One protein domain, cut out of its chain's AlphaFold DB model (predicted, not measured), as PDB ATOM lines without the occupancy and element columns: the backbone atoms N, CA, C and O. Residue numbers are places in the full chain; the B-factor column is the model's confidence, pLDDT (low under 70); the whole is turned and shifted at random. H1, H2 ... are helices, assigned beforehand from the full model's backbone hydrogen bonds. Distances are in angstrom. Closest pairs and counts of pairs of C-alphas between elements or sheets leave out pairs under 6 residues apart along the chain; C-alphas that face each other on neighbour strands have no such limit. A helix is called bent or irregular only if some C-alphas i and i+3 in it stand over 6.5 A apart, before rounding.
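What this domain is: This is residues 37 to 187 of the 451 residues of an uncharacterized protein of Pseudomonas sp. Leaf58 (UniProt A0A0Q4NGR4). An elongated body of helices: at one end a cluster of H1, H2, H3, H5 and H6 gathered round H4 in the middle, and beyond it two helical hairpins in a row, H7 with H8 and then H9 with H10, which carry the body on to its other end. The cluster is well joined, with H4 touching five helices, while the hairpins join it and each other through few contacts. The printed part has 151 residues with ten named helices, H1 to H10 in order along the chain, and no named strand; the class is all helix, and the helix packing is mostly crossed. By its radius of gyration of the C-alphas, 16.7 A, the whole is compact, yet its outline is elongated, with spans of 58 by 32 by 27 A.

Where its parts are: H1 is residues 37 to 44, beginning at C-alpha 37 at (182.652, 247.269, 204.709); it is neither bent nor irregular, but only just: C-alphas 39 and 42 are 6.0 A apart. H2, residues 46 to 62, is the longest helix by residues and measures 24.5 A from first to last C-alpha. H3 is residues 66 to 73. H4, residues 82 to 94, measures 18.1 A and ends at C-alpha 94 at (198.240, 245.883, 213.818). H5, residues 101 to 111, measures 15.2 A, and H6, residues 118 to 132, measures 20.8 A. H7 is residues 134 to 143 and H8 is residues 146 to 155. H8 is irregular, with C-alphas 147 and 150 at 7.1 A. H9 is residues 160 to 169, and H10, residues 173 to 182, ends at C-alpha 182 at (213.521, 243.327, 191.788).

How they stand to each other: H4 is the hub. With its residues 84 to 89 alone it touches H1, about perpendicular at 89 degrees; the closest C-alphas, of Phe 43 and Ile 85, are 5.0 A apart. H2 touches H4 with residues 49 to 56 alone, about perpendicular at 80 degrees, closest at the C-alphas of Ala 52 and Ile 86, 6.2 A. H3 touches H2 at a steep tilt of 51 degrees, opposite ways, closest at the C-alphas of Ala 55 and Ile 69, 5.7 A. H3 also touches H4, at the latter's residues 82 to 86 alone, closest at the C-alphas of Val 70 and Arg 82, 7.0 A. H4 and H5 form a helical hairpin at a shallow tilt of 29 degrees, with the C-alphas of Leu 94 and Trp 101 closest at 6.6 A. H6 touches H4 at a steep tilt of 45 degrees, the same way, closest at the C-alphas of Ala 91 and Leu 126, 4.7 A. H7 is close to H6 but not clearly touching; their closest C-alphas, of Cys 130 and Thr 137, are 5.9 A apart. H7 and H8 form a helical hairpin at a shallow tilt of 26 degrees, closest at the C-alphas of Ile 141 and Arg 149, 6.0 A. H7 and H9 only just touch, with 3 pairs of C-alphas within 8 A, the closest those of Ala 135 and Leu 166 at 6.5 A. H9 and H10 form a helical hairpin at a shallow tilt of 23 degrees, closest at the C-alphas of Ala 167 and Thr 175, 6.2 A. H10 is apart from H4, among others. Every O i to N i+4 pair is within hydrogen-bond range in H2, H3, H4, H5, H6, H7, H9 and H10; in H1 it is 2 of 4 and in H8 4 of 6.

The domain as a whole: The two C-alphas farthest apart, of Glu 75 and Leu 187, are 58.1 A apart. The printed part has no cut, and no link between its helices is long. The mean pLDDT of the printed part is 72.0, and 56 residues are under 70, among them residues 37 to 48, 113 to 121 and 154 to 162.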
ATOM      1  N   LEU A  37     182.426 246.155 203.790       40.69
ATOM      2  CA  LEU A  37     182.652 247.269 204.709       40.69
ATOM      3  C   LEU A  37     181.599 247.421 205.809       40.69
ATOM      4  O   LEU A  37     181.940 247.793 206.935       40.69
ATOM      5  N   ASP A  38     180.335 247.145 205.489       41.59
ATOM      6  CA  ASP A  38     179.229 247.234 206.443       41.59
ATOM      7  C   ASP A  38     179.331 246.106 207.476       41.59
ATOM      8  O   ASP A  38     179.092 246.328 208.663       41.59
ATOM      9  N   PHE A  39     179.801 244.930 207.043       47.34
ATOM     10  CA  PHE A  39     180.076 243.779 207.904       47.34
ATOM     11  C   PHE A  39     181.134 244.118 208.972       47.34
ATOM     12  O   PHE A  39     180.866 243.982 210.166       47.34
ATOM     13  N   TYR A  40     182.282 244.678 208.573       53.78
ATOM     14  CA  TYR A  40     183.361 245.042 209.506       53.78
ATOM     15  C   TYR A  40     183.027 246.225 210.421       53.78
ATOM     16  O   TYR A  40     183.520 246.286 211.549       53.78
ATOM     17  N   SER A  41     182.177 247.154 209.972       54.41
ATOM     18  CA  SER A  41     181.803 248.335 210.764       54.41
ATOM     19  C   SER A  41     181.127 247.973 212.092       54.41
ATOM     20  O   SER A  41     181.368 248.626 213.104       54.41
ATOM     21  N   SER A  42     180.350 246.885 212.107       57.47
ATOM     22  CA  SER A  42     179.669 246.386 213.307       57.47
ATOM     23  C   SER A  42     180.623 245.779 214.347       57.47
ATOM     24  O   SER A  42     180.319 245.783 215.538       57.47
ATOM     25  N   PHE A  43     181.804 245.316 213.922       59.59
ATOM     26  CA  PHE A  43     182.833 244.721 214.787       59.59
ATOM     27  C   PHE A  43     183.851 245.736 215.322       59.59
ATOM     28  O   PHE A  43     184.636 245.426 216.222       59.59
ATOM     29  N   LEU A  44     183.829 246.949 214.767       58.97
ATOM     30  CA  LEU A  44     184.651 248.091 215.165       58.97
ATOM     31  C   LEU A  44     183.813 249.187 215.845       58.97
ATOM     32  O   LEU A  44     184.249 250.334 215.918       58.97
ATOM     33  N   ASP A  45     182.619 248.851 216.349       65.06
ATOM     34  CA  ASP A  45     181.849 249.766 217.194       65.06
ATOM     35  C   ASP A  45     182.646 250.118 218.458       65.06
ATOM     36  O   ASP A  45     183.247 249.245 219.083       65.06
ATOM     37  N   GLY A  46     182.647 251.392 218.856       62.28
ATOM     38  CA  GLY A  46     183.609 251.923 219.828       62.28
ATOM     39  C   GLY A  46     183.609 251.188 221.174       62.28
ATOM     40  O   GLY A  46     184.667 250.972 221.761       62.28
ATOM     41  N   SER A  47     182.444 250.742 221.650       68.25
ATOM     42  CA  SER A  47     182.334 249.999 222.914       68.25
ATOM     43  C   SER A  47     182.890 248.570 222.814       68.25
ATOM     44  O   SER A  47     183.658 248.131 223.675       68.25
ATOM     45  N   VAL A  48     182.571 247.874 221.719       69.19
ATOM     46  CA  VAL A  48     183.029 246.512 221.409       69.19
ATOM     47  C   VAL A  48     184.531 246.502 221.131       69.19
ATOM     48  O   VAL A  48     185.257 245.660 221.658       69.19
ATOM     49  N   GLN A  49     185.009 247.484 220.366       72.06
ATOM     50  CA  GLN A  49     186.408 247.659 219.996       72.06
ATOM     51  C   GLN A  49     187.295 247.876 221.230       72.06
ATOM     52  O   GLN A  49     188.321 247.211 221.391       72.06
ATOM     53  N   LEU A  50     186.889 248.777 222.134       71.88
ATOM     54  CA  LEU A  50     187.624 249.055 223.371       71.88
ATOM     55  C   LEU A  50     187.705 247.820 224.273       71.88
ATOM     56  O   LEU A  50     188.783 247.517 224.793       71.88
ATOM     57  N   ASN A  51     186.596 247.092 224.435       77.88
ATOM     58  CA  ASN A  51     186.570 245.880 225.250       77.88
ATOM     59  C   ASN A  51     187.470 244.782 224.655       77.88
ATOM     60  O   ASN A  51     188.336 244.248 225.351       77.88
ATOM     61  N   ALA A  52     187.338 244.513 223.351       80.44
ATOM     62  CA  ALA A  52     188.139 243.517 222.646       80.44
ATOM     63  C   ALA A  52     189.640 243.830 222.729       80.44
ATOM     64  O   ALA A  52     190.438 242.988 223.138       80.44
ATOM     65  N   GLN A  53     190.044 245.065 222.422       81.31
ATOM     66  CA  GLN A  53     191.450 245.464 222.477       81.31
ATOM     67  C   GLN A  53     192.041 245.426 223.892       81.31
ATOM     68  O   GLN A  53     193.229 245.125 224.052       81.31
ATOM     69  N   ALA A  54     191.244 245.722 224.922       82.31
ATOM     70  CA  ALA A  54     191.673 245.603 226.311       82.31
ATOM     71  C   ALA A  54     191.807 244.137 226.751       82.31
ATOM     72  O   ALA A  54     192.744 243.806 227.481       82.31
ATOM     73  N   ALA A  55     190.895 243.259 226.321       85.06
ATOM     74  CA  ALA A  55     190.975 241.819 226.561       85.06
ATOM     75  C   ALA A  55     192.222 241.218 225.891       85.06
ATOM     76  O   ALA A  55     193.061 240.642 226.581       85.06
ATOM     77  N   ILE A  56     192.424 241.481 224.593       87.25
ATOM     78  CA  ILE A  56     193.595 241.026 223.822       87.25
ATOM     79  C   ILE A  56     194.901 241.400 224.533       87.25
ATOM     80  O   ILE A  56     195.768 240.552 224.730       87.25
ATOM     81  N   ARG A  57     195.048 242.659 224.968       87.00
ATOM     82  CA  ARG A  57     196.280 243.122 225.628       87.00
ATOM     83  C   ARG A  57     196.489 242.514 227.015       87.00
ATOM     84  O   ARG A  57     197.630 242.224 227.372       87.00
ATOM     85  N   ARG A  58     195.422 242.286 227.788       88.19
ATOM     86  CA  ARG A  58     195.508 241.587 229.085       88.19
ATOM     87  C   ARG A  58     195.928 240.128 228.905       88.19
ATOM     88  O   ARG A  58     196.843 239.679 229.594       88.19
ATOM     89  N   CYS A  59     195.315 239.420 227.961       90.19
ATOM     90  CA  CYS A  59     195.647 238.030 227.649       90.19
ATOM     91  C   CYS A  59     197.067 237.901 227.078       90.19
ATOM     92  O   CYS A  59     197.816 237.023 227.505       90.19
ATOM     93  N   MET A  60     197.493 238.840 226.225       91.81
ATOM     94  CA  MET A  60     198.869 238.931 225.723       91.81
ATOM     95  C   MET A  60     199.890 239.049 226.862       91.81
ATOM     96  O   MET A  60     200.883 238.328 226.876       91.81
ATOM     97  N   GLN A  61     199.644 239.924 227.845       89.25
ATOM     98  CA  GLN A  61     200.532 240.093 229.006       89.25
ATOM     99  C   GLN A  61     200.628 238.834 229.878       89.25
ATOM    100  O   GLN A  61     201.645 238.618 230.534       89.25
ATOM    101  N   ARG A  62     199.574 238.012 229.889       91.00
ATOM    102  CA  ARG A  62     199.490 236.767 230.663       91.00
ATOM    103  C   ARG A  62     199.911 235.525 229.863       91.00
ATOM    104  O   ARG A  62     199.983 234.450 230.448       91.00
ATOM    105  N   GLY A  63     200.192 235.655 228.562       85.94
ATOM    106  CA  GLY A  63     200.516 234.527 227.680       85.94
ATOM    107  C   GLY A  63     199.348 233.557 227.470       85.94
ATOM    108  O   GLY A  63     199.569 232.359 227.328       85.94
ATOM    109  N   GLN A  64     198.116 234.067 227.511       89.25
ATOM    110  CA  GLN A  64     196.886 233.277 227.434       89.25
ATOM    111  C   GLN A  64     196.458 232.991 225.985       89.25
ATOM    112  O   GLN A  64     196.902 233.663 225.053       89.25
ATOM    113  N   SER A  65     195.612 231.980 225.797       86.12
ATOM    114  CA  SER A  65     195.151 231.497 224.491       86.12
ATOM    115  C   SER A  65     194.043 232.370 223.886       86.12
ATOM    116  O   SER A  65     193.530 233.284 224.529       86.12
ATOM    117  N   PHE A  66     193.649 232.070 222.644       83.25
ATOM    118  CA  PHE A  66     192.519 232.732 221.984       83.25
ATOM    119  C   PHE A  66     191.206 232.573 222.773       83.25
ATOM    120  O   PHE A  66     190.462 233.537 222.935       83.25
ATOM    121  N   GLN A  67     190.963 231.389 223.345       83.00
ATOM    122  CA  GLN A  67     189.758 231.103 224.129       83.00
ATOM    123  C   GLN A  67     189.668 231.967 225.396       83.00
ATOM    124  O   GLN A  67     188.592 232.435 225.754       83.00
ATOM    125  N   ASP A  68     190.803 232.256 226.035       86.44
ATOM    126  CA  ASP A  68     190.839 233.142 227.201       86.44
ATOM    127  C   ASP A  68     190.448 234.588 226.832       86.44
ATOM    128  O   ASP A  68     189.862 235.298 227.648       86.44
ATOM    129  N   ILE A  69     190.738 235.038 225.600       84.75
ATOM    130  CA  ILE A  69     190.303 236.356 225.101       84.75
ATOM    131  C   ILE A  69     188.780 236.380 224.966       84.75
ATOM    132  O   ILE A  69     188.141 237.350 225.379       84.75
ATOM    133  N   VAL A  70     188.204 235.306 224.419       81.69
ATOM    134  CA  VAL A  70     186.751 235.135 224.278       81.69
ATOM    135  C   VAL A  70     186.066 235.202 225.646       81.69
ATOM    136  O   VAL A  70     185.052 235.883 225.793       81.69
ATOM    137  N   GLU A  71     186.633 234.540 226.654       83.69
ATOM    138  CA  GLU A  71     186.115 234.548 228.027       83.69
ATOM    139  C   GLU A  71     186.226 235.931 228.686       83.69
ATOM    140  O   GLU A  71     185.261 236.411 229.284       83.69
ATOM    141  N   GLU A  72     187.362 236.619 228.528       84.56
ATOM    142  CA  GLU A  72     187.599 237.947 229.115       84.56
ATOM    143  C   GLU A  72     186.710 239.040 228.475       84.56
ATOM    144  O   GLU A  72     186.445 240.070 229.104       84.56
ATOM    145  N   MET A  73     186.232 238.829 227.241       79.69
ATOM    146  CA  MET A  73     185.277 239.717 226.561       79.69
ATOM    147  C   MET A  73     183.826 239.569 227.059       79.69
ATOM    148  O   MET A  73     183.046 240.511 226.894       79.69
ATOM    149  N   GLY A  74     183.478 238.448 227.703       73.88
ATOM    150  CA  GLY A  74     182.169 238.194 228.320       73.88
ATOM    151  C   GLY A  74     181.063 237.687 227.374       73.88
ATOM    152  O   GLY A  74     181.165 237.750 226.150       73.88
ATOM    153  N   GLU A  75     179.963 237.189 227.958       63.41
ATOM    154  CA  GLU A  75     178.871 236.505 227.235       63.41
ATOM    155  C   GLU A  75     178.003 237.411 226.333       63.41
ATOM    156  O   GLU A  75     177.250 236.913 225.491       63.41
ATOM    157  N   GLU A  76     178.091 238.738 226.469       57.56
ATOM    158  CA  GLU A  76     177.195 239.691 225.789       57.56
ATOM    159  C   GLU A  76     177.413 239.788 224.267       57.56
ATOM    160  O   GLU A  76     176.517 240.209 223.533       57.56
ATOM    161  N   THR A  77     178.558 239.338 223.756       56.03
ATOM    162  CA  THR A  77     178.817 239.220 222.313       56.03
ATOM    163  C   THR A  77     178.258 237.883 221.809       56.03
ATOM    164  O   THR A  77     178.927 236.869 221.894       56.03
ATOM    165  N   ARG A  78     176.995 237.797 221.379       48.81
ATOM    166  CA  ARG A  78     176.375 236.498 221.010       48.81
ATOM    167  C   ARG A  78     177.082 235.780 219.841       48.81
ATOM    168  O   ARG A  78     177.640 236.422 218.955       48.81
ATOM    169  N   ASP A  79     177.020 234.448 219.896       58.19
ATOM    170  CA  ASP A  79     177.693 233.437 219.065       58.19
ATOM    171  C   ASP A  79     177.742 233.708 217.546       58.19
ATOM    172  O   ASP A  79     176.818 234.280 216.970       58.19
ATOM    173  N   TYR A  80     178.823 233.216 216.922       50.66
ATOM    174  CA  TYR A  80     179.302 233.352 215.528       50.66
ATOM    175  C   TYR A  80     180.074 234.625 215.150       50.66
ATOM    176  O   TYR A  80     180.832 234.588 214.185       50.66
ATOM    177  N   ALA A  81     179.968 235.728 215.896       64.06
ATOM    178  CA  ALA A  81     180.697 236.964 215.565       64.06
ATOM    179  C   ALA A  81     181.947 237.234 216.424       64.06
ATOM    180  O   ALA A  81     182.731 238.112 216.071       64.06
ATOM    181  N   ARG A  82     182.154 236.524 217.545       74.62
ATOM    182  CA  ARG A  82     183.260 236.809 218.486       74.62
ATOM    183  C   ARG A  82     184.631 236.673 217.843       74.62
ATOM    184  O   ARG A  82     185.454 237.571 217.992       74.62
ATOM    185  N   ASP A  83     184.832 235.609 217.081       76.38
ATOM    186  CA  ASP A  83     186.123 235.326 216.460       76.38
ATOM    187  C   ASP A  83     186.434 236.383 215.397       76.38
ATOM    188  O   ASP A  83     187.539 236.921 215.343       76.38
ATOM    189  N   HIS A  84     185.418 236.804 214.635       75.81
ATOM    190  CA  HIS A  84     185.520 237.939 213.718       75.81
ATOM    191  C   HIS A  84     185.788 239.261 214.443       75.81
ATOM    192  O   HIS A  84     186.625 240.027 213.972       75.81
ATOM    193  N   ILE A  85     185.157 239.530 215.591       76.81
ATOM    194  CA  ILE A  85     185.429 240.731 216.399       76.81
ATOM    195  C   ILE A  85     186.879 240.728 216.878       76.81
ATOM    196  O   ILE A  85     187.570 241.732 216.703       76.81
ATOM    197  N   ILE A  86     187.358 239.622 217.450       80.62
ATOM    198  CA  ILE A  86     188.732 239.497 217.951       80.62
ATOM    199  C   ILE A  86     189.719 239.668 216.797       80.62
ATOM    200  O   ILE A  86     190.585 240.540 216.856       80.62
ATOM    201  N   ASN A  87     189.545 238.916 215.712       79.88
ATOM    202  CA  ASN A  87     190.424 238.971 214.550       79.88
ATOM    203  C   ASN A  87     190.413 240.352 213.869       79.88
ATOM    204  O   ASN A  87     191.482 240.872 213.547       79.88
ATOM    205  N   CYS A  88     189.248 240.998 213.722       76.44
ATOM    206  CA  CYS A  88     189.143 242.374 213.216       76.44
ATOM    207  C   CYS A  88     189.863 243.372 214.124       76.44
ATOM    208  O   CYS A  88     190.543 244.272 213.636       76.44
ATOM    209  N   ASN A  89     189.737 243.226 215.445       78.50
ATOM    210  CA  ASN A  89     190.374 244.125 216.404       78.50
ATOM    211  C   ASN A  89     191.892 243.932 216.477       78.50
ATOM    212  O   ASN A  89     192.617 244.920 216.602       78.50
ATOM    213  N   ILE A  90     192.381 242.695 216.341       82.31
ATOM    214  CA  ILE A  90     193.811 242.402 216.186       82.31
ATOM    215  C   ILE A  90     194.322 243.021 214.881       82.31
ATOM    216  O   ILE A  90     195.304 243.760 214.907       82.31
ATOM    217  N   ALA A  91     193.644 242.777 213.756       79.06
ATOM    218  CA  ALA A  91     194.007 243.340 212.457       79.06
ATOM    219  C   ALA A  91     194.040 244.876 212.478       79.06
ATOM    220  O   ALA A  91     194.999 245.494 212.016       79.06
ATOM    221  N   TYR A  92     193.032 245.498 213.089       76.44
ATOM    222  CA  TYR A  92     192.965 246.944 213.258       76.44
ATOM    223  C   TYR A  92     194.117 247.473 214.111       76.44
ATOM    224  O   TYR A  92     194.796 248.416 213.702       76.44
ATOM    225  N   ALA A  93     194.381 246.853 215.262       77.56
ATOM    226  CA  ALA A  93     195.473 247.254 216.141       77.56
ATOM    227  C   ALA A  93     196.854 247.078 215.480       77.56
ATOM    228  O   ALA A  93     197.742 247.893 215.716       77.56
ATOM    229  N   LEU A  94     197.023 246.075 214.612       77.62
ATOM    230  CA  LEU A  94     198.240 245.883 213.818       77.62
ATOM    231  C   LEU A  94     198.375 246.874 212.651       77.62
ATOM    232  O   LEU A  94     199.484 247.077 212.163       77.62
ATOM    233  N   SER A  95     197.287 247.517 212.227       71.88
ATOM    234  CA  SER A  95     197.298 248.526 211.158       71.88
ATOM    235  C   SER A  95     197.680 249.938 211.635       71.88
ATOM    236  O   SER A  95     197.759 250.862 210.826       71.88
ATOM    237  N   ILE A  96     197.891 250.137 212.942       69.88
ATOM    238  CA  ILE A  96     198.141 251.450 213.555       69.88
ATOM    239  C   ILE A  96     199.433 251.409 214.388       69.88
ATOM    240  O   ILE A  96     199.674 250.422 215.086       69.88
ATOM    241  N   PRO A  97     200.256 252.477 214.374       65.31
ATOM    242  CA  PRO A  97     201.422 252.587 215.247       65.31
ATOM    243  C   PRO A  97     201.063 252.448 216.730       65.31
ATOM    244  O   PRO A  97     200.270 253.228 217.262       65.31
ATOM    245  N   ALA A  98     201.684 251.480 217.410       70.44
ATOM    246  CA  ALA A  98     201.488 251.229 218.835       70.44
ATOM    247  C   ALA A  98     202.807 250.817 219.523       70.44
ATOM    248  O   ALA A  98     203.601 250.087 218.929       70.44
ATOM    249  N   PRO A  99     203.060 251.227 220.785       70.00
ATOM    250  CA  PRO A  99     204.286 250.858 221.504       70.00
ATOM    251  C   PRO A  99     204.470 249.346 221.695       70.00
ATOM    252  O   PRO A  99     205.591 248.858 221.805       70.00
ATOM    253  N   ASP A 100     203.366 248.602 221.754       77.56
ATOM    254  CA  ASP A 100     203.313 247.156 221.959       77.56
ATOM    255  C   ASP A 100     203.207 246.360 220.648       77.56
ATOM    256  O   ASP A 100     203.009 245.145 220.689       77.56
ATOM    257  N   TRP A 101     203.377 247.004 219.488       81.12
ATOM    258  CA  TRP A 101     203.099 246.400 218.182       81.12
ATOM    259  C   TRP A 101     203.849 245.080 217.940       81.12
ATOM    260  O   TRP A 101     203.237 244.079 217.576       81.12
ATOM    261  N   ASN A 102     205.159 245.026 218.220       77.69
ATOM    262  CA  ASN A 102     205.961 243.805 218.041       77.69
ATOM    263  C   ASN A 102     205.489 242.646 218.935       77.69
ATOM    264  O   ASN A 102     205.537 241.484 218.526       77.69
ATOM    265  N   ALA A 103     205.052 242.954 220.160       82.94
ATOM    266  CA  ALA A 103     204.504 241.956 221.072       82.94
ATOM    267  C   ALA A 103     203.148 241.457 220.562       82.94
ATOM    268  O   ALA A 103     202.934 240.247 220.505       82.94
ATOM    269  N   LEU A 104     202.294 242.374 220.100       84.38
ATOM    270  CA  LEU A 104     200.984 242.067 219.535       84.38
ATOM    271  C   LEU A 104     201.087 241.209 218.270       84.38
ATOM    272  O   LEU A 104     200.369 240.223 218.160       84.38
ATOM    273  N   TYR A 105     202.005 241.527 217.353       83.19
ATOM    274  CA  TYR A 105     202.212 240.761 216.119       83.19
ATOM    275  C   TYR A 105     202.717 239.338 216.393       83.19
ATOM    276  O   TYR A 105     202.261 238.369 215.789       83.19
ATOM    277  N   ARG A 106     203.657 239.175 217.334       82.50
ATOM    278  CA  ARG A 106     204.126 237.837 217.735       82.50
ATOM    279  C   ARG A 106     203.016 237.047 218.414       82.50
ATOM    280  O   ARG A 106     202.848 235.870 218.113       82.50
ATOM    281  N   TYR A 107     202.273 237.697 219.304       85.69
ATOM    282  CA  TYR A 107     201.164 237.088 220.021       85.69
ATOM    283  C   TYR A 107     200.050 236.650 219.069       85.69
ATOM    284  O   TYR A 107     199.642 235.493 219.133       85.69
ATOM    285  N   SER A 108     199.643 237.511 218.127       84.81
ATOM    286  CA  SER A 108     198.617 237.187 217.133       84.81
ATOM    287  C   SER A 108     199.005 235.953 216.329       84.81
ATOM    288  O   SER A 108     198.214 235.027 216.232       84.81
ATOM    289  N   ARG A 109     200.255 235.864 215.857       80.25
ATOM    290  CA  ARG A 109     200.741 234.689 215.115       80.25
ATOM    291  C   ARG A 109     200.704 233.386 215.908       80.25
ATOM    292  O   ARG A 109     200.629 232.333 215.283       80.25
ATOM    293  N   VAL A 110     200.828 233.439 217.232       82.50
ATOM    294  CA  VAL A 110     200.733 232.249 218.087       82.50
ATOM    295  C   VAL A 110     199.269 231.849 218.230       82.50
ATOM    296  O   VAL A 110     198.910 230.740 217.853       82.50
ATOM    297  N   ILE A 111     198.413 232.770 218.676       81.38
ATOM    298  CA  ILE A 111     197.013 232.449 218.988       81.38
ATOM    299  C   ILE A 111     196.166 232.135 217.750       81.38
ATOM    300  O   ILE A 111     195.208 231.382 217.862       81.38
ATOM    301  N   THR A 112     196.516 232.663 216.571       73.38
ATOM    302  CA  THR A 112     195.781 232.381 215.325       73.38
ATOM    303  C   THR A 112     196.278 231.124 214.613       73.38
ATOM    304  O   THR A 112     195.618 230.651 213.695       73.38
ATOM    305  N   ARG A 113     197.466 230.602 214.958       67.81
ATOM    306  CA  ARG A 113     198.042 229.406 214.314       67.81
ATOM    307  C   ARG A 113     197.433 228.110 214.839       67.81
ATOM    308  O   ARG A 113     197.377 227.142 214.093       67.81
ATOM    309  N   ASP A 114     196.978 228.109 216.086       59.44
ATOM    310  CA  ASP A 114     196.417 226.931 216.752       59.44
ATOM    311  C   ASP A 114     194.941 226.669 216.378       59.44
ATOM    312  O   ASP A 114     194.320 225.752 216.911       59.44
ATOM    313  N   TYR A 115     194.379 227.451 215.445       60.25
ATOM    314  CA  TYR A 115     192.976 227.392 215.028       60.25
ATOM    315  C   TYR A 115     192.864 227.147 213.506       60.25
ATOM    316  O   TYR A 115     192.850 228.068 212.687       60.25
ATOM    317  N   ASP A 116     192.830 225.865 213.122       50.94
ATOM    318  CA  ASP A 116     193.127 225.352 211.768       50.94
ATOM    319  C   ASP A 116     192.253 225.895 210.609       50.94
ATOM    320  O   ASP A 116     192.707 225.890 209.465       50.94
ATOM    321  N   ASN A 117     191.038 226.402 210.865       50.12
ATOM    322  CA  ASN A 117     190.175 227.010 209.831       50.12
ATOM    323  C   ASN A 117     190.140 228.552 209.868       50.12
ATOM    324  O   ASN A 117     189.757 229.170 208.879       50.12
ATOM    325  N   GLU A 118     190.587 229.187 210.954       55.16
ATOM    326  CA  GLU A 118     190.485 230.643 211.153       55.16
ATOM    327  C   GLU A 118     191.764 231.400 210.778       55.16
ATOM    328  O   GLU A 118     191.746 232.616 210.591       55.16
ATOM    329  N   PHE A 119     192.887 230.699 210.593       53.53
ATOM    330  CA  PHE A 119     194.135 231.316 210.134       53.53
ATOM    331  C   PHE A 119     194.007 231.930 208.727       53.53
ATOM    332  O   PHE A 119     194.623 232.957 208.428       53.53
ATOM    333  N   LEU A 120     193.203 231.321 207.849       53.78
ATOM    334  CA  LEU A 120     192.893 231.865 206.522       53.78
ATOM    335  C   LEU A 120     192.022 233.126 206.624       53.78
ATOM    336  O   LEU A 120     192.337 234.126 205.976       53.78
ATOM    337  N   ASP A 121     191.016 233.111 207.499       63.91
ATOM    338  CA  ASP A 121     190.112 234.243 207.731       63.91
ATOM    339  C   ASP A 121     190.820 235.424 208.410       63.91
ATOM    340  O   ASP A 121     190.610 236.574 208.020       63.91
ATOM    341  N   PHE A 122     191.727 235.170 209.360       72.25
ATOM    342  CA  PHE A 122     192.546 236.212 209.981       72.25
ATOM    343  C   PHE A 122     193.492 236.873 208.976       72.25
ATOM    344  O   PHE A 122     193.554 238.098 208.921       72.25
ATOM    345  N   ASN A 123     194.205 236.101 208.149       71.44
ATOM    346  CA  ASN A 123     195.093 236.681 207.134       71.44
ATOM    347  C   ASN A 123     194.313 237.466 206.072       71.44
ATOM    348  O   ASN A 123     194.782 238.510 205.616       71.44
ATOM    349  N   TYR A 124     193.128 236.987 205.687       73.06
ATOM    350  CA  TYR A 124     192.238 237.717 204.791       73.06
ATOM    351  C   TYR A 124     191.767 239.037 205.421       73.06
ATOM    352  O   TYR A 124     191.926 240.094 204.810       73.06
ATOM    353  N   MET A 125     191.284 239.010 206.667       73.31
ATOM    354  CA  MET A 125     190.859 240.216 207.388       73.31
ATOM    355  C   MET A 125     192.009 241.190 207.635       73.31
ATOM    356  O   MET A 125     191.838 242.391 207.443       73.31
ATOM    357  N   LEU A 126     193.189 240.697 208.012       75.12
ATOM    358  CA  LEU A 126     194.383 241.517 208.185       75.12
ATOM    359  C   LEU A 126     194.730 242.249 206.887       75.12
ATOM    360  O   LEU A 126     194.948 243.456 206.916       75.12
ATOM    361  N   ARG A 127     194.706 241.554 205.744       72.44
ATOM    362  CA  ARG A 127     194.928 242.174 204.431       72.44
ATOM    363  C   ARG A 127     193.870 243.213 204.097       72.44
ATOM    364  O   ARG A 127     194.235 244.304 203.673       72.44
ATOM    365  N   GLU A 128     192.589 242.920 204.309       70.62
ATOM    366  CA  GLU A 128     191.520 243.886 204.027       70.62
ATOM    367  C   GLU A 128     191.621 245.128 204.921       70.62
ATOM    368  O   GLU A 128     191.582 246.249 204.415       70.62
ATOM    369  N   VAL A 129     191.849 244.968 206.227       69.56
ATOM    370  CA  VAL A 129     192.011 246.096 207.161       69.56
ATOM    371  C   VAL A 129     193.270 246.909 206.843       69.56
ATOM    372  O   VAL A 129     193.216 248.139 206.809       69.56
ATOM    373  N   CYS A 130     194.391 246.253 206.539       69.25
ATOM    374  CA  CYS A 130     195.615 246.928 206.108       69.25
ATOM    375  C   CYS A 130     195.447 247.641 204.759       69.25
ATOM    376  O   CYS A 130     195.985 248.733 204.589       69.25
ATOM    377  N   ARG A 131     194.658 247.088 203.826       65.25
ATOM    378  CA  ARG A 131     194.309 247.737 202.550       65.25
ATOM    379  C   ARG A 131     193.431 248.973 202.746       65.25
ATOM    380  O   ARG A 131     193.521 249.920 201.972       65.25
ATOM    381  N   ILE A 132     192.602 248.989 203.784       63.69
ATOM    382  CA  ILE A 132     191.803 250.164 204.154       63.69
ATOM    383  C   ILE A 132     192.682 251.221 204.846       63.69
ATOM    384  O   ILE A 132     192.470 252.419 204.665       63.69
ATOM    385  N   ASN A 133     193.701 250.796 205.600       63.53
ATOM    386  CA  ASN A 133     194.579 251.663 206.391       63.53
ATOM    387  C   ASN A 133     196.045 251.633 205.907       63.53
ATOM    388  O   ASN A 133     196.985 251.503 206.701       63.53
ATOM    389  N   LEU A 134     196.239 251.736 204.587       66.94
ATOM    390  CA  LEU A 134     197.524 251.501 203.913       66.94
ATOM    391  C   LEU A 134     198.663 252.362 204.460       66.94
ATOM    392  O   LEU A 134     199.745 251.849 204.728       66.94
ATOM    393  N   ALA A 135     198.431 253.663 204.647       65.12
ATOM    394  CA  ALA A 135     199.490 254.582 205.059       65.12
ATOM    395  C   ALA A 135     199.956 254.348 206.502       65.12
ATOM    396  O   ALA A 135     201.157 254.333 206.753       65.12
ATOM    397  N   ASN A 136     199.037 254.111 207.443       66.75
ATOM    398  CA  ASN A 136     199.420 253.814 208.825       66.75
ATOM    399  C   ASN A 136     200.061 252.429 208.941       66.75
ATOM    400  O   ASN A 136     201.055 252.281 209.645       66.75
ATOM    401  N   THR A 137     199.551 251.444 208.195       70.12
ATOM    402  CA  THR A 137     200.167 250.113 208.127       70.12
ATOM    403  C   THR A 137     201.590 250.209 207.579       70.12
ATOM    404  O   THR A 137     202.504 249.589 208.108       70.12
ATOM    405  N   TYR A 138     201.815 251.022 206.546       73.06
ATOM    406  CA  TYR A 138     203.154 251.231 206.008       73.06
ATOM    407  C   TYR A 138     204.072 251.959 206.997       73.06
ATOM    408  O   TYR A 138     205.207 251.534 207.182       73.06
ATOM    409  N   ALA A 139     203.580 252.982 207.704       71.44
ATOM    410  CA  ALA A 139     204.342 253.667 208.753       71.44
ATOM    411  C   ALA A 139     204.795 252.709 209.867       71.44
ATOM    412  O   ALA A 139     205.949 252.738 210.278       71.44
ATOM    413  N   VAL A 140     203.907 251.808 210.296       71.25
ATOM    414  CA  VAL A 140     204.239 250.727 211.234       71.25
ATOM    415  C   VAL A 140     205.382 249.867 210.699       71.25
ATOM    416  O   VAL A 140     206.334 249.601 211.422       71.25
ATOM    417  N   ILE A 141     205.299 249.436 209.439       74.12
ATOM    418  CA  ILE A 141     206.306 248.576 208.803       74.12
ATOM    419  C   ILE A 141     207.677 249.271 208.721       74.12
ATOM    420  O   ILE A 141     208.707 248.604 208.847       74.12
ATOM    421  N   LEU A 142     207.707 250.594 208.540       72.69
ATOM    422  CA  LEU A 142     208.946 251.377 208.579       72.69
ATOM    423  C   LEU A 142     209.608 251.346 209.964       72.69
ATOM    424  O   LEU A 142     210.830 251.256 210.040       72.69
ATOM    425  N   ASP A 143     208.818 251.349 211.037       68.00
ATOM    426  CA  ASP A 143     209.315 251.327 212.420       68.00
ATOM    427  C   ASP A 143     209.765 249.924 212.892       68.00
ATOM    428  O   ASP A 143     210.368 249.787 213.962       68.00
ATOM    429  N   VAL A 144     209.498 248.867 212.115       69.44
ATOM    430  CA  VAL A 144     209.970 247.500 212.399       69.44
ATOM    431  C   VAL A 144     211.425 247.325 211.947       69.44
ATOM    432  O   VAL A 144     211.837 247.849 210.913       69.44
ATOM    433  N   GLU A 145     212.196 246.536 212.709       65.06
ATOM    434  CA  GLU A 145     213.563 246.126 212.356       65.06
ATOM    435  C   GLU A 145     213.648 245.591 210.911       65.06
ATOM    436  O   GLU A 145     212.854 244.735 210.499       65.06
ATOM    437  N   ASP A 146     214.651 246.060 210.157       62.31
ATOM    438  CA  ASP A 146     214.778 245.866 208.702       62.31
ATOM    439  C   ASP A 146     214.678 244.400 208.248       62.31
ATOM    440  O   ASP A 146     214.151 244.117 207.169       62.31
ATOM    441  N   SER A 147     215.130 243.447 209.072       60.50
ATOM    442  CA  SER A 147     215.126 242.016 208.742       60.50
ATOM    443  C   SER A 147     213.727 241.425 208.563       60.50
ATOM    444  O   SER A 147     213.588 240.432 207.856       60.50
ATOM    445  N   ASN A 148     212.697 242.026 209.168       66.00
ATOM    446  CA  ASN A 148     211.310 241.552 209.072       66.00
ATOM    447  C   ASN A 148     210.471 242.382 208.087       66.00
ATOM    448  O   ASN A 148     209.359 241.982 207.738       66.00
ATOM    449  N   ARG A 149     210.986 243.528 207.615       70.12
ATOM    450  CA  ARG A 149     210.234 244.482 206.787       70.12
ATOM    451  C   ARG A 149     209.803 243.879 205.449       70.12
ATOM    452  O   ARG A 149     208.651 244.012 205.043       70.12
ATOM    453  N   ALA A 150     210.719 243.188 204.770       66.50
ATOM    454  CA  ALA A 150     210.460 242.604 203.455       66.50
ATOM    455  C   ALA A 150     209.427 241.466 203.491       66.50
ATOM    456  O   ALA A 150     208.688 241.293 202.520       66.50
ATOM    457  N   ASP A 151     209.383 240.709 204.587       68.38
ATOM    458  CA  ASP A 151     208.413 239.632 204.784       68.38
ATOM    459  C   ASP A 151     207.046 240.204 205.174       68.38
ATOM    460  O   ASP A 151     206.042 239.822 204.583       68.38
ATOM    461  N   LEU A 152     207.004 241.229 206.034       69.56
ATOM    462  CA  LEU A 152     205.768 241.941 206.380       69.56
ATOM    463  C   LEU A 152     205.103 242.609 205.166       69.56
ATOM    464  O   LEU A 152     203.889 242.501 204.999       69.56
ATOM    465  N   LEU A 153     205.881 243.250 204.286       70.56
ATOM    466  CA  LEU A 153     205.356 243.842 203.047       70.56
ATOM    467  C   LEU A 153     204.730 242.789 202.117       70.56
ATOM    468  O   LEU A 153     203.736 243.079 201.450       70.56
ATOM    469  N   LYS A 154     205.286 241.570 202.083       66.44
ATOM    470  CA  LYS A 154     204.749 240.448 201.294       66.44
ATOM    471  C   LYS A 154     203.515 239.825 201.944       66.44
ATOM    472  O   LYS A 154     202.531 239.569 201.251       66.44
ATOM    473  N   ASP A 155     203.558 239.588 203.252       64.38
ATOM    474  CA  ASP A 155     202.494 238.911 204.000       64.38
ATOM    475  C   ASP A 155     201.194 239.732 204.004       64.38
ATOM    476  O   ASP A 155     200.099 239.182 203.826       64.38
ATOM    477  N   LEU A 156     201.329 241.059 204.100       64.00
ATOM    478  CA  LEU A 156     200.228 242.026 204.085       64.00
ATOM    479  C   LEU A 156     199.714 242.358 202.672       64.00
ATOM    480  O   LEU A 156     198.830 243.198 202.527       64.00
ATOM    481  N   ALA A 157     200.220 241.664 201.643       55.16
ATOM    482  CA  ALA A 157     199.743 241.709 200.260       55.16
ATOM    483  C   ALA A 157     199.656 243.116 199.647       55.16
ATOM    484  O   ALA A 157     198.789 243.374 198.807       55.16
ATOM    485  N   PHE A 158     200.565 244.021 200.015       58.81
ATOM    486  CA  PHE A 158     200.684 245.266 199.272       58.81
ATOM    487  C   PHE A 158     201.055 244.935 197.821       58.81
ATOM    488  O   PHE A 158     202.051 244.256 197.562       58.81
ATOM    489  N   GLY A 159     200.265 245.413 196.859       61.91
ATOM    490  CA  GLY A 159     200.679 245.367 195.462       61.91
ATOM    491  C   GLY A 159     201.924 246.235 195.267       61.91
ATOM    492  O   GLY A 159     202.033 247.292 195.885       61.91
ATOM    493  N   ASP A 160     202.839 245.840 194.375       64.81
ATOM    494  CA  ASP A 160     204.081 246.592 194.105       64.81
ATOM    495  C   ASP A 160     203.823 248.084 193.800       64.81
ATOM    496  O   ASP A 160     204.640 248.948 194.119       64.81
ATOM    497  N   VAL A 161     202.665 248.406 193.208       64.12
ATOM    498  CA  VAL A 161     202.228 249.783 192.923       64.12
ATOM    499  C   VAL A 161     201.898 250.561 194.201       64.12
ATOM    500  O   VAL A 161     202.287 251.724 194.314       64.12
ATOM    501  N   ASP A 162     201.209 249.941 195.157       69.19
ATOM    502  CA  ASP A 162     200.832 250.578 196.422       69.19
ATOM    503  C   ASP A 162     202.049 250.733 197.333       69.19
ATOM    504  O   ASP A 162     202.243 251.807 197.902       69.19
ATOM    505  N   VAL A 163     202.938 249.730 197.380       73.81
ATOM    506  CA  VAL A 163     204.234 249.859 198.069       73.81
ATOM    507  C   VAL A 163     205.030 251.016 197.482       73.81
ATOM    508  O   VAL A 163     205.530 251.842 198.234       73.81
ATOM    509  N   MET A 164     205.120 251.125 196.152       73.44
ATOM    510  CA  MET A 164     205.858 252.214 195.508       73.44
ATOM    511  C   MET A 164     205.290 253.589 195.881       73.44
ATOM    512  O   MET A 164     206.041 254.516 196.167       73.44
ATOM    513  N   ARG A 165     203.962 253.737 195.903       70.56
ATOM    514  CA  ARG A 165     203.300 254.994 196.296       70.56
ATOM    515  C   ARG A 165     203.577 255.377 197.733       70.56
ATOM    516  O   ARG A 165     203.838 256.545 197.999       70.56
ATOM    517  N   LEU A 166     203.483 254.408 198.635       73.81
ATOM    518  CA  LEU A 166     203.716 254.620 200.056       73.81
ATOM    519  C   LEU A 166     205.198 254.908 200.309       73.81
ATOM    520  O   LEU A 166     205.511 255.886 200.977       73.81
ATOM    521  N   ALA A 167     206.108 254.167 199.678       76.50
ATOM    522  CA  ALA A 167     207.541 254.426 199.758       76.50
ATOM    523  C   ALA A 167     207.890 255.843 199.292       76.50
ATOM    524  O   ALA A 167     208.647 256.546 199.955       76.50
ATOM    525  N   LEU A 168     207.267 256.302 198.201       72.50
ATOM    526  CA  LEU A 168     207.392 257.689 197.764       72.50
ATOM    527  C   LEU A 168     206.822 258.651 198.806       72.50
ATOM    528  O   LEU A 168     207.551 259.527 199.244       72.50
ATOM    529  N   LEU A 169     205.576 258.462 199.256       71.75
ATOM    530  CA  LEU A 169     204.909 259.321 200.244       71.75
ATOM    531  C   LEU A 169     205.705 259.493 201.550       71.75
ATOM    532  O   LEU A 169     205.689 260.578 202.132       71.75
ATOM    533  N   PHE A 170     206.378 258.440 202.009       72.75
ATOM    534  CA  PHE A 170     207.169 258.432 203.240       72.75
ATOM    535  C   PHE A 170     208.665 258.743 203.019       72.75
ATOM    536  O   PHE A 170     209.424 258.735 203.986       72.75
ATOM    537  N   ASP A 171     209.087 259.065 201.787       72.44
ATOM    538  CA  ASP A 171     210.490 259.307 201.396       72.44
ATOM    539  C   ASP A 171     211.433 258.134 201.775       72.44
ATOM    540  O   ASP A 171     212.568 258.344 202.213       72.44
ATOM    541  N   ASP A 172     210.947 256.890 201.625       78.06
ATOM    542  CA  ASP A 172     211.669 255.637 201.907       78.06
ATOM    543  C   ASP A 172     212.503 255.182 200.694       78.06
ATOM    544  O   ASP A 172     212.054 254.437 199.815       78.06
ATOM    545  N   GLU A 173     213.751 255.647 200.658       81.44
ATOM    546  CA  GLU A 173     214.755 255.286 199.652       81.44
ATOM    547  C   GLU A 173     215.032 253.775 199.590       81.44
ATOM    548  O   GLU A 173     215.156 253.227 198.489       81.44
ATOM    549  N   ASP A 174     215.091 253.088 200.733       81.06
ATOM    550  CA  ASP A 174     215.495 251.683 200.797       81.06
ATOM    551  C   ASP A 174     214.455 250.787 200.124       81.06
ATOM    552  O   ASP A 174     214.797 249.919 199.309       81.06
ATOM    553  N   THR A 175     213.168 251.024 200.396       79.62
ATOM    554  CA  THR A 175     212.087 250.280 199.734       79.62
ATOM    555  C   THR A 175     212.057 250.564 198.231       79.62
ATOM    556  O   THR A 175     211.919 249.628 197.436       79.62
ATOM    557  N   VAL A 176     212.253 251.815 197.802       78.56
ATOM    558  CA  VAL A 176     212.329 252.153 196.367       78.56
ATOM    559  C   VAL A 176     213.518 251.458 195.700       78.56
ATOM    560  O   VAL A 176     213.380 250.921 194.593       78.56
ATOM    561  N   HIS A 177     214.671 251.401 196.368       81.00
ATOM    562  CA  HIS A 177     215.850 250.703 195.869       81.00
ATOM    563  C   HIS A 177     215.584 249.200 195.710       81.00
ATOM    564  O   HIS A 177     215.855 248.632 194.648       81.00
ATOM    565  N   GLN A 178     214.969 248.563 196.710       79.25
ATOM    566  CA  GLN A 178     214.595 247.146 196.653       79.25
ATOM    567  C   GLN A 178     213.606 246.846 195.519       79.25
ATOM    568  O   GLN A 178     213.789 245.872 194.783       79.25
ATOM    569  N   LEU A 179     212.576 247.680 195.338       77.00
ATOM    570  CA  LEU A 179     211.622 247.540 194.231       77.00
ATOM    571  C   LEU A 179     212.314 247.704 192.873       77.00
ATOM    572  O   LEU A 179     212.048 246.943 191.941       77.00
ATOM    573  N   THR A 180     213.260 248.641 192.775       77.50
ATOM    574  CA  THR A 180     214.046 248.869 191.556       77.50
ATOM    575  C   THR A 180     214.933 247.674 191.215       77.50
ATOM    576  O   THR A 180     214.986 247.275 190.052       77.50
ATOM    577  N   GLN A 181     215.589 247.064 192.208       79.81
ATOM    578  CA  GLN A 181     216.423 245.872 192.014       79.81
ATOM    579  C   GLN A 181     215.616 244.638 191.586       79.81
ATOM    580  O   GLN A 181     216.107 243.823 190.806       79.81
ATOM    581  N   ARG A 182     214.388 244.480 192.097       74.69
ATOM    582  CA  ARG A 182     213.521 243.327 191.788       74.69
ATOM    583  C   ARG A 182     212.859 243.419 190.416       74.69
ATOM    584  O   ARG A 182     212.437 242.400 189.866       74.69
ATOM    585  N   ALA A 183     212.728 244.619 189.863       73.69
ATOM    586  CA  ALA A 183     212.022 244.810 188.612       73.69
ATOM    587  C   ALA A 183     212.810 244.303 187.400       73.69
ATOM    588  O   ALA A 183     214.014 244.501 187.264       73.69
ATOM    589  N   LYS A 184     212.083 243.730 186.435       73.00
ATOM    590  CA  LYS A 184     212.652 243.237 185.169       73.00
ATOM    591  C   LYS A 184     213.239 244.346 184.287       73.00
ATOM    592  O   LYS A 184     214.014 244.056 183.383       73.00
ATOM    593  N   SER A 185     212.831 245.599 184.498       78.75
ATOM    594  CA  SER A 185     213.290 246.750 183.722       78.75
ATOM    595  C   SER A 185     213.336 248.005 184.585       78.75
ATOM    596  O   SER A 185     212.314 248.441 185.118       78.75
ATOM    597  N   GLN A 186     214.513 248.631 184.642       76.12
ATOM    598  CA  GLN A 186     214.708 249.915 185.319       76.12
ATOM    599  C   GLN A 186     213.865 251.033 184.690       76.12
ATOM    600  O   GLN A 186     213.392 251.918 185.397       76.12
ATOM    601  N   LEU A 187     213.616 250.971 183.378       74.62
ATOM    602  CA  LEU A 187     212.810 251.968 182.669       74.62
ATOM    603  C   LEU A 187     211.337 251.929 183.113       74.62
ATOM    604  O   LEU A 187     210.708 252.973 183.266       74.62
TER     605      LEU A 187